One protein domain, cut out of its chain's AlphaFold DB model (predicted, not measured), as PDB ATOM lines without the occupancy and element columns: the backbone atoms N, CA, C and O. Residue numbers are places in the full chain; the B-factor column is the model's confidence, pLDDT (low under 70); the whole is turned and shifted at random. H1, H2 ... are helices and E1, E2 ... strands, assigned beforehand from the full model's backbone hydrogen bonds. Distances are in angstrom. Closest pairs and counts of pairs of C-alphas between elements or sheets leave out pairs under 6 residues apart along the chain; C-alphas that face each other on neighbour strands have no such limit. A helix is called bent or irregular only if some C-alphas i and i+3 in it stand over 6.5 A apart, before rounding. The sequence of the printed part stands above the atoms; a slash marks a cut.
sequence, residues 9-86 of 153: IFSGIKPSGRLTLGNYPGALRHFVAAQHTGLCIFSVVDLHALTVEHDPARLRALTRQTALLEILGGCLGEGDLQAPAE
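This is residues 9 to 86 of the 153 residues of the protein "Tryptophanyl-tRNA synthetase-like protein" of Thermomonospora curvata (strain ATCC 19995 / DSM 43183 / JCM 3096 / KCTC 9072 / NBRC 15933 / NCIMB 10081 / Henssen B9) (UniProt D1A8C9). A ribbon of two parallel strands, E1 and E2, is joined by the helix H1, which runs back over one face of the ribbon, and a single long helix, H2, runs past the end of E2 at Val 44 and packs on H1 with residues 70 to 74 alone. H2 runs along the longest dimension of a flat body, and at its first end residues 51 to 57, of which 56 and 57 belong to H2, stand free. The printed part has 78 residues, with two named helices and two named strands in the order E1, H1, E2, H2; the class is mixed, helices and strands. The whole is compact, with a radius of gyration of the C-alphas of 12.8 A and spans of 36 by 31 by 16 A.

Strand E1 covers residues 9 to 13 and begins at C-alpha 9, at (202.916, 117.842, 104.620); it is 13.4 A long. Helix H1 covers residues 24 to 34 and is 15.6 A long. H1 is irregular, but only just: C-alphas 24 and 27 are 6.9 A apart. Strand E2, residues 39 to 44, is 16.9 A long. Helix H2, residues 56 to 76, is the longest helix, at 30.4 A, and ends at C-alpha 76, at (192.883, 129.826, 92.177).

E1 and E2 are parallel neighbours, with 14 degrees between their directions. The C-alphas of Phe 10 and Ile 41 face each other at 4.8 A. Within hydrogen-bond range across the pair are, for instance, N 9 and O 39 at 2.9 A and N 41 and O 9 at 2.8 A. E1, H1 and E2 form a strand-helix-strand unit, two parallel neighbour strands with a helix between them in the chain, and its crossover is right-handed. The closest C-alphas of E1 and H1 are those of Ile 13 and Ala 27, 7.0 A apart. Those of H1 and E2 are Phe 31 and Phe 42, at 7.3 A. H2 touches H1 with residues 70 to 74 alone, closest at the C-alphas of Val 32 and Gly 74, 5.8 A apart; the two run the same way at a steep tilt of 44 degrees. The closest C-alphas of E2 and H2 are those of Val 44 and Thr 63, at 6.5 A. E1 and H2 are only just apart, their closest C-alphas being 8.2 A from each other. In H2 every O i to N i+4 pair is within hydrogen-bond range; in H1, 4 of 7 are.

The C-alphas farthest apart, those of Thr 37 and Glu 53, are 37.1 A from each other. The printed part has no cut. The link from E2 to H2 is long, that from E1 to H1 short, and that from H1 to E2 tight. The mean pLDDT of the printed part is 78.2; residues 17 to 26, of which 24 to 26 belong to H1, residues 48 to 50 and residues 78 to 86 are under 70.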
ATOM      1  N   ILE A   9     201.952 116.884 105.156       91.00
ATOM      2  CA  ILE A   9     202.916 117.842 104.620       91.00
ATOM      3  C   ILE A   9     202.835 119.078 105.501       91.00
ATOM      4  O   ILE A   9     201.788 119.712 105.579       91.00
ATOM      5  N   PHE A  10     203.937 119.409 106.165       92.12
ATOM      6  CA  PHE A  10     204.087 120.667 106.884       92.12
ATOM      7  C   PHE A  10     205.132 121.513 106.166       92.12
ATOM      8  O   PHE A  10     206.246 121.040 105.930       92.12
ATOM      9  N   SER A  11     204.778 122.743 105.803       89.88
ATOM     10  CA  SER A  11     205.721 123.675 105.193       89.88
ATOM     11  C   SER A  11     205.459 125.100 105.651       89.88
ATOM     12  O   SER A  11     204.314 125.498 105.856       89.88
ATOM     13  N   GLY A  12     206.534 125.855 105.844       88.56
ATOM     14  CA  GLY A  12     206.479 127.210 106.365       88.56
ATOM     15  C   GLY A  12     207.155 128.201 105.432       88.56
ATOM     16  O   GLY A  12     208.209 127.900 104.871       88.56
ATOM     17  N   ILE A  13     206.578 129.392 105.296       85.25
ATOM     18  CA  ILE A  13     207.169 130.498 104.540       85.25
ATOM     19  C   ILE A  13     207.516 131.659 105.477       85.25
ATOM     20  O   ILE A  13     206.737 132.052 106.344       85.25
ATOM     21  N   LYS A  14     208.707 132.234 105.305       84.00
ATOM     22  CA  LYS A  14     209.127 133.428 106.045       84.00
ATOM     23  C   LYS A  14     208.534 134.685 105.393       84.00
ATOM     24  O   LYS A  14     208.739 134.878 104.191       84.00
ATOM     25  N   PRO A  15     207.894 135.596 106.148       81.25
ATOM     26  CA  PRO A  15     207.425 136.871 105.609       81.25
ATOM     27  C   PRO A  15     208.618 137.812 105.383       81.25
ATOM     28  O   PRO A  15     209.030 138.544 106.279       81.25
ATOM     29  N   SER A  16     209.240 137.764 104.201       71.00
ATOM     30  CA  SER A  16     210.475 138.515 103.931       71.00
ATOM     31  C   SER A  16     210.504 139.264 102.604       71.00
ATOM     32  O   SER A  16     209.984 138.791 101.597       71.00
ATOM     33  N   GLY A  17     211.183 140.419 102.619       63.56
ATOM     34  CA  GLY A  17     211.304 141.328 101.477       63.56
ATOM     35  C   GLY A  17     210.060 142.199 101.273       63.56
ATOM     36  O   GLY A  17     209.041 142.019 101.931       63.56
ATOM     37  N   ARG A  18     210.134 143.181 100.366       53.12
ATOM     38  CA  ARG A  18     208.917 143.702  99.721       53.12
ATOM     39  C   ARG A  18     208.480 142.563  98.800       53.12
ATOM     40  O   ARG A  18     209.305 142.119  98.007       53.12
ATOM     41  N   LEU A  19     207.270 142.031  98.960       51.06
ATOM     42  CA  LEU A  19     206.757 140.939  98.124       51.06
ATOM     43  C   LEU A  19     206.565 141.442  96.686       51.06
ATOM     44  O   LEU A  19     205.469 141.769  96.256       51.06
ATOM     45  N   THR A  20     207.667 141.553  95.952       51.78
ATOM     46  CA  THR A  20     207.675 141.473  94.499       51.78
ATOM     47  C   THR A  20     207.470 140.010  94.130       51.78
ATOM     48  O   THR A  20     207.978 139.121  94.823       51.78
ATOM     49  N   LEU A  21     206.803 139.748  93.008       48.84
ATOM     50  CA  LEU A  21     206.598 138.405  92.449       48.84
ATOM     51  C   LEU A  21     207.891 137.621  92.137       48.84
ATOM     52  O   LEU A  21     207.810 136.550  91.566       48.84
ATOM     53  N   GLY A  22     209.083 138.093  92.513       46.00
ATOM     54  CA  GLY A  22     210.311 137.292  92.522       46.00
ATOM     55  C   GLY A  22     210.385 136.266  93.666       46.00
ATOM     56  O   GLY A  22     210.967 135.205  93.480       46.00
ATOM     57  N   ASN A  23     209.745 136.528  94.820       51.28
ATOM     58  CA  ASN A  23     209.719 135.604  95.976       51.28
ATOM     59  C   ASN A  23     208.397 134.818  96.126       51.28
ATOM     60  O   ASN A  23     208.339 133.843  96.871       51.28
ATOM     61  N   TYR A  24     207.346 135.223  95.408       58.62
ATOM     62  CA  TYR A  24     206.026 134.574  95.335       58.62
ATOM     63  C   TYR A  24     206.009 133.204  94.607       58.62
ATOM     64  O   TYR A  24     205.377 132.280  95.111       58.62
ATOM     65  N   PRO A  25     206.728 132.985  93.485       58.84
ATOM     66  CA  PRO A  25     206.593 131.774  92.676       58.84
ATOM     67  C   PRO A  25     207.351 130.575  93.243       58.84
ATOM     68  O   PRO A  25     207.168 129.468  92.752       58.84
ATOM     69  N   GLY A  26     208.237 130.774  94.224       66.00
ATOM     70  CA  GLY A  26     209.052 129.701  94.791       66.00
ATOM     71  C   GLY A  26     208.225 128.773  95.677       66.00
ATOM     72  O   GLY A  26     207.731 127.743  95.229       66.00
ATOM     73  N   ALA A  27     208.065 129.143  96.948       74.00
ATOM     74  CA  ALA A  27     207.407 128.295  97.941       74.00
ATOM     75  C   ALA A  27     205.898 128.134  97.689       74.00
ATOM     76  O   ALA A  27     205.390 127.017  97.749       74.00
ATOM     77  N   LEU A  28     205.188 129.215  97.340       80.00
ATOM     78  CA  LEU A  28     203.733 129.161  97.195       80.00
ATOM     79  C   LEU A  28     203.289 128.255  96.040       80.00
ATOM     80  O   LEU A  28     202.342 127.494  96.204       80.00
ATOM     81  N   ARG A  29     203.994 128.264  94.901       80.06
ATOM     82  CA  ARG A  29     203.692 127.345  93.788       80.06
ATOM     83  C   ARG A  29     203.775 125.889  94.240       80.06
ATOM     84  O   ARG A  29     202.930 125.083  93.873       80.06
ATOM     85  N   HIS A  30     204.767 125.552  95.064       85.06
ATOM     86  CA  HIS A  30     204.883 124.209  95.623       85.06
ATOM     87  C   HIS A  30     203.759 123.888  96.610       85.06
ATOM     88  O   HIS A  30     203.303 122.748  96.641       85.06
ATOM     89  N   PHE A  31     203.280 124.870  97.379       88.00
ATOM     90  CA  PHE A  31     202.141 124.675  98.282       88.00
ATOM     91  C   PHE A  31     200.874 124.365  97.488       88.00
ATOM     92  O   PHE A  31     200.210 123.370  97.761       88.00
ATOM     93  N   VAL A  32     200.598 125.166  96.460       87.50
ATOM     94  CA  VAL A  32     199.433 125.022  95.579       87.50
ATOM     95  C   VAL A  32     199.477 123.703  94.809       87.50
ATOM     96  O   VAL A  32     198.459 123.024  94.723       87.50
ATOM     97  N   ALA A  33     200.652 123.280  94.343       87.19
ATOM     98  CA  ALA A  33     200.825 121.976  93.706       87.19
ATOM     99  C   ALA A  33     200.594 120.803  94.668       87.19
ATOM    100  O   ALA A  33     199.997 119.782  94.326       87.19
ATOM    101  N   ALA A  34     201.069 120.939  95.907       89.06
ATOM    102  CA  ALA A  34     200.972 119.887  96.906       89.06
ATOM    103  C   ALA A  34     199.603 119.826  97.603       89.06
ATOM    104  O   ALA A  34     199.315 118.808  98.235       89.06
ATOM    105  N   GLN A  35     198.763 120.863  97.502       88.31
ATOM    106  CA  GLN A  35     197.611 121.078  98.390       88.31
ATOM    107  C   GLN A  35     196.587 119.926  98.408       88.31
ATOM    108  O   GLN A  35     195.899 119.729  99.407       88.31
ATOM    109  N   HIS A  36     196.525 119.114  97.346       89.75
ATOM    110  CA  HIS A  36     195.614 117.967  97.232       89.75
ATOM    111  C   HIS A  36     196.294 116.597  97.433       89.75
ATOM    112  O   HIS A  36     195.663 115.554  97.267       89.75
ATOM    113  N   THR A  37     197.578 116.563  97.800       90.12
ATOM    114  CA  THR A  37     198.376 115.320  97.885       90.12
ATOM    115  C   THR A  37     198.332 114.628  99.256       90.12
ATOM    116  O   THR A  37     198.797 113.490  99.406       90.12
ATOM    117  N   GLY A  38     197.769 115.289 100.269       88.06
ATOM    118  CA  GLY A  38     197.716 114.804 101.645       88.06
ATOM    119  C   GLY A  38     197.095 115.822 102.599       88.06
ATOM    120  O   GLY A  38     196.434 116.766 102.173       88.06
ATOM    121  N   LEU A  39     197.308 115.632 103.903       90.69
ATOM    122  CA  LEU A  39     196.987 116.660 104.894       90.69
ATOM    123  C   LEU A  39     198.078 117.731 104.843       90.69
ATOM    124  O   LEU A  39     199.170 117.516 105.372       90.69
ATOM    125  N   CYS A  40     197.784 118.850 104.191       91.62
ATOM    126  CA  CYS A  40     198.715 119.962 104.049       91.62
ATOM    127  C   CYS A  40     198.481 121.003 105.145       91.62
ATOM    128  O   CYS A  40     197.361 121.470 105.339       91.62
ATOM    129  N   ILE A  41     199.546 121.355 105.859       92.81
ATOM    130  CA  ILE A  41     199.576 122.408 106.867       92.81
ATOM    131  C   ILE A  41     200.631 123.414 106.408       92.81
ATOM    132  O   ILE A  41     201.834 123.156 106.509       92.81
ATOM    133  N   PHE A  42     200.166 124.543 105.881       91.25
ATOM    134  CA  PHE A  42     201.006 125.664 105.472       91.25
ATOM    135  C   PHE A  42     200.950 126.765 106.530       91.25
ATOM    136  O   PHE A  42     199.909 126.971 107.155       91.25
ATOM    137  N   SER A  43     202.088 127.403 106.801       90.88
ATOM    138  CA  SER A  43     202.216 128.362 107.899       90.88
ATOM    139  C   SER A  43     203.113 129.540 107.534       90.88
ATOM    140  O   SER A  43     204.197 129.364 106.973       90.88
ATOM    141  N   VAL A  44     202.707 130.744 107.937       90.12
ATOM    142  CA  VAL A  44     203.572 131.925 107.889       90.12
ATOM    143  C   VAL A  44     204.420 131.965 109.155       90.12
ATOM    144  O   VAL A  44     203.916 132.134 110.262       90.12
ATOM    145  N   VAL A  45     205.731 131.811 108.991       89.06
ATOM    146  CA  VAL A  45     206.680 131.646 110.092       89.06
ATOM    147  C   VAL A  45     207.353 132.986 110.405       89.06
ATOM    148  O   VAL A  45     208.464 133.269 109.954       89.06
ATOM    149  N   ASP A  46     206.665 133.837 111.166       85.62
ATOM    150  CA  ASP A  46     207.115 135.193 111.508       85.62
ATOM    151  C   ASP A  46     208.052 135.254 112.728       85.62
ATOM    152  O   ASP A  46     208.895 136.146 112.801       85.62
ATOM    153  N   LEU A  47     208.008 134.270 113.635       82.06
ATOM    154  CA  LEU A  47     208.894 134.219 114.807       82.06
ATOM    155  C   LEU A  47     210.380 134.081 114.432       82.06
ATOM    156  O   LEU A  47     211.242 134.637 115.104       82.06
ATOM    157  N   HIS A  48     210.691 133.397 113.323       69.31
ATOM    158  CA  HIS A  48     212.069 133.261 112.823       69.31
ATOM    159  C   HIS A  48     212.631 134.580 112.279       69.31
ATOM    160  O   HIS A  48     213.823 134.671 112.008       69.31
ATOM    161  N   ALA A  49     211.782 135.595 112.104       62.22
ATOM    162  CA  ALA A  49     212.203 136.949 111.793       62.22
ATOM    163  C   ALA A  49     212.784 137.638 113.048       62.22
ATOM    164  O   ALA A  49     213.711 138.425 112.943       62.22
ATOM    165  N   LEU A  50     212.335 137.297 114.261       68.81
ATOM    166  CA  LEU A  50     212.781 137.972 115.492       68.81
ATOM    167  C   LEU A  50     214.248 137.717 115.872       68.81
ATOM    168  O   LEU A  50     214.756 138.344 116.797       68.81
ATOM    169  N   THR A  51     214.930 136.797 115.189       74.38
ATOM    170  CA  THR A  51     216.362 136.534 115.391       74.38
ATOM    171  C   THR A  51     217.257 137.597 114.751       74.38
ATOM    172  O   THR A  51     218.471 137.570 114.950       74.38
ATOM    173  N   VAL A  52     216.676 138.543 114.008       78.50
ATOM    174  CA  VAL A  52     217.356 139.704 113.430       78.50
ATOM    175  C   VAL A  52     216.536 140.977 113.681       78.50
ATOM    176  O   VAL A  52     215.334 140.927 113.942       78.50
ATOM    177  N   GLU A  53     217.183 142.139 113.610       77.69
ATOM    178  CA  GLU A  53     216.518 143.421 113.852       77.69
ATOM    179  C   GLU A  53     215.458 143.719 112.780       77.69
ATOM    180  O   GLU A  53     215.718 143.671 111.571       77.69
ATOM    181  N   HIS A  54     214.239 144.026 113.226       78.56
ATOM    182  CA  HIS A  54     213.082 144.232 112.363       78.56
ATOM    183  C   HIS A  54     212.166 145.329 112.884       78.56
ATOM    184  O   HIS A  54     211.923 145.434 114.082       78.56
ATOM    185  N   ASP A  55     211.563 146.072 111.956       87.56
ATOM    186  CA  ASP A  55     210.414 146.921 112.255       87.56
ATOM    187  C   ASP A  55     209.165 146.040 112.502       87.56
ATOM    188  O   ASP A  55     208.687 145.375 111.567       87.56
ATOM    189  N   PRO A  56     208.587 146.046 113.722       89.00
ATOM    190  CA  PRO A  56     207.406 145.251 114.043       89.00
ATOM    191  C   PRO A  56     206.188 145.589 113.175       89.00
ATOM    192  O   PRO A  56     205.377 144.710 112.878       89.00
ATOM    193  N   ALA A  57     206.020 146.853 112.771       89.38
ATOM    194  CA  ALA A  57     204.894 147.265 111.935       89.38
ATOM    195  C   ALA A  57     205.006 146.659 110.534       89.38
ATOM    196  O   ALA A  57     204.036 146.084 110.024       89.38
ATOM    197  N   ARG A  58     206.207 146.712 109.956       85.88
ATOM    198  CA  ARG A  58     206.521 146.084 108.674       85.88
ATOM    199  C   ARG A  58     206.372 144.567 108.714       85.88
ATOM    200  O   ARG A  58     205.751 144.018 107.806       85.88
ATOM    201  N   LEU A  59     206.880 143.894 109.750       86.81
ATOM    202  CA  LEU A  59     206.755 142.437 109.882       86.81
ATOM    203  C   LEU A  59     205.281 142.009 109.892       86.81
ATOM    204  O   LEU A  59     204.882 141.170 109.091       86.81
ATOM    205  N   ARG A  60     204.440 142.667 110.703       88.38
ATOM    206  CA  ARG A  60     202.990 142.404 110.740       88.38
ATOM    207  C   ARG A  60     202.317 142.595 109.380       88.38
ATOM    208  O   ARG A  60     201.414 141.834 109.030       88.38
ATOM    209  N   ALA A  61     202.706 143.628 108.633       86.62
ATOM    210  CA  ALA A  61     202.155 143.885 107.306       86.62
ATOM    211  C   ALA A  61     202.523 142.769 106.317       86.62
ATOM    212  O   ALA A  61     201.643 142.269 105.617       86.62
ATOM    213  N   LEU A  62     203.787 142.337 106.317       84.44
ATOM    214  CA  LEU A  62     204.267 141.248 105.467       84.44
ATOM    215  C   LEU A  62     203.613 139.914 105.827       84.44
ATOM    216  O   LEU A  62     203.147 139.227 104.928       84.44
ATOM    217  N   THR A  63     203.488 139.582 107.115       88.25
ATOM    218  CA  THR A  63     202.796 138.366 107.572       88.25
ATOM    219  C   THR A  63     201.373 138.292 107.020       88.25
ATOM    220  O   THR A  63     200.983 137.280 106.438       88.25
ATOM    221  N   ARG A  64     200.601 139.384 107.127       89.62
ATOM    222  CA  ARG A  64     199.233 139.438 106.583       89.62
ATOM    223  C   ARG A  64     199.200 139.350 105.062       89.62
ATOM    224  O   ARG A  64     198.301 138.718 104.519       89.62
ATOM    225  N   GLN A  65     200.135 140.006 104.380       86.50
ATOM    226  CA  GLN A  65     200.211 139.957 102.923       86.50
ATOM    227  C   GLN A  65     200.512 138.532 102.441       86.50
ATOM    228  O   GLN A  65     199.830 138.046 101.546       86.50
ATOM    229  N   THR A  66     201.473 137.847 103.064       86.06
ATOM    230  CA  THR A  66     201.801 136.451 102.754       86.06
ATOM    231  C   THR A  66     200.611 135.526 102.991       86.06
ATOM    232  O   THR A  66     200.295 134.727 102.120       86.06
ATOM    233  N   ALA A  67     199.897 135.677 104.111       89.75
ATOM    234  CA  ALA A  67     198.714 134.865 104.393       89.75
ATOM    235  C   ALA A  67     197.608 135.046 103.335       89.75
ATOM    236  O   ALA A  67     197.012 134.074 102.882       89.75
ATOM    237  N   LEU A  68     197.354 136.284 102.893       89.62
ATOM    238  CA  LEU A  68     196.392 136.554 101.817       89.62
ATOM    239  C   LEU A  68     196.816 135.918 100.488       89.62
ATOM    240  O   LEU A  68     195.988 135.364  99.774       89.62
ATOM    241  N   LEU A  69     198.107 135.972 100.174       86.12
ATOM    242  CA  LEU A  69     198.683 135.351  98.986       86.12
ATOM    243  C   LEU A  69     198.571 133.818  99.013       86.12
ATOM    244  O   LEU A  69     198.288 133.220  97.977       86.12
ATOM    245  N   GLU A  70     198.740 133.195 100.181       87.69
ATOM    246  CA  GLU A  70     198.510 131.757 100.373       87.69
ATOM    247  C   GLU A  70     197.051 131.367 100.131       87.69
ATOM    248  O   GLU A  70     196.787 130.422  99.388       87.69
ATOM    249  N   ILE A  71     196.107 132.124 100.699       91.12
ATOM    250  CA  ILE A  71     194.669 131.898 100.492       91.12
ATOM    251  C   ILE A  71     194.314 132.042  99.011       91.12
ATOM    252  O   ILE A  71     193.642 131.171  98.460       91.12
ATOM    253  N   LEU A  72     194.798 133.104  98.358       88.81
ATOM    254  CA  LEU A  72     194.581 133.329  96.930       88.81
ATOM    255  C   LEU A  72     195.065 132.133  96.103       88.81
ATOM    256  O   LEU A  72     194.334 131.633  95.253       88.81
ATOM    257  N   GLY A  73     196.277 131.646  96.388       86.62
ATOM    258  CA  GLY A  73     196.850 130.485  95.711       86.62
ATOM    259  C   GLY A  73     196.038 129.211  95.893       86.62
ATOM    260  O   GLY A  73     195.831 128.472  94.930       86.62
ATOM    261  N   GLY A  74     195.535 128.977  97.105       89.88
ATOM    262  CA  GLY A  74     194.652 127.849  97.388       89.88
ATOM    263  C   GLY A  74     193.325 127.915  96.629       89.88
ATOM    264  O   GLY A  74     192.823 126.883  96.194       89.88
ATOM    265  N   CYS A  75     192.771 129.115  96.427       90.94
ATOM    266  CA  CYS A  75     191.497 129.287  95.722       90.94
ATOM    267  C   CYS A  75     191.638 129.169  94.199       90.94
ATOM    268  O   CYS A  75     190.787 128.568  93.553       90.94
ATOM    269  N   LEU A  76     192.701 129.742  93.629       85.94
ATOM    270  CA  LEU A  76     192.883 129.826  92.177       85.94
ATOM    271  C   LEU A  76     193.540 128.581  91.552       85.94
ATOM    272  O   LEU A  76     193.354 128.314  90.364       85.94
ATOM    273  N   GLY A  77     194.320 127.815  92.322       80.31
ATOM    274  CA  GLY A  77     195.111 126.705  91.784       80.31
ATOM    275  C   GLY A  77     196.333 127.164  90.973       80.31
ATOM    276  O   GLY A  77     196.680 128.342  90.942       80.31
ATOM    277  N   GLU A  78     197.041 126.225  90.336       67.94
ATOM    278  CA  GLU A  78     198.354 126.496  89.717       67.94
ATOM    279  C   GLU A  78     198.321 127.474  88.525       67.94
ATOM    280  O   GLU A  78     199.341 128.101  88.248       67.94
ATOM    281  N   GLY A  79     197.191 127.599  87.819       64.19
ATOM    282  CA  GLY A  79     197.123 128.247  86.500       64.19
ATOM    283  C   GLY A  79     196.941 129.771  86.479       64.19
ATOM    284  O   GLY A  79     197.284 130.392  85.477       64.19
ATOM    285  N   ASP A  80     196.422 130.390  87.545       63.88
ATOM    286  CA  ASP A  80     196.106 131.841  87.587       63.88
ATOM    287  C   ASP A  80     197.062 132.628  88.518       63.88
ATOM    288  O   ASP A  80     196.961 133.838  88.717       63.88
ATOM    289  N   LEU A  81     198.073 131.951  89.072       60.41
ATOM    290  CA  LEU A  81     199.063 132.571  89.962       60.41
ATOM    291  C   LEU A  81     200.247 133.200  89.214       60.41
ATOM    292  O   LEU A  81     201.050 133.897  89.832       60.41
ATOM    293  N   GLN A  82     200.371 132.999  87.897       56.81
ATOM    294  CA  GLN A  82     201.426 133.617  87.079       56.81
ATOM    295  C   GLN A  82     201.145 135.072  86.654       56.81
ATOM    296  O   GLN A  82     201.905 135.630  85.861       56.81
ATOM    297  N   ALA A  83     200.091 135.716  87.158       52.72
ATOM    298  CA  ALA A  83     199.802 137.106  86.813       52.72
ATOM    299  C   ALA A  83     200.956 138.064  87.216       52.72
ATOM    300  O   ALA A  83     201.618 137.841  88.234       52.72
ATOM    301  N   PRO A  84     201.238 139.121  86.425       49.69
ATOM    302  CA  PRO A  84     202.473 139.901  86.517       49.69
ATOM    303  C   PRO A  84     202.679 140.589  87.872       49.69
ATOM    304  O   PRO A  84     201.725 140.912  88.581       49.69
ATOM    305  N   ALA A  85     203.953 140.871  88.183       45.06
ATOM    306  CA  ALA A  85     204.477 141.463  89.426       45.06
ATOM    307  C   ALA A  85     203.776 142.711  89.968       45.06
ATOM    308  O   ALA A  85     203.970 143.085  91.125       45.06
ATOM    309  N   GLU A  86     202.945 143.315  89.139       53.16
ATOM    310  CA  GLU A  86     202.272 144.585  89.332       53.16
ATOM    311  C   GLU A  86     200.806 144.425  89.768       53.16
ATOM    312  O   GLU A  86     200.199 145.414  90.175       53.16
TER     313      GLU A  86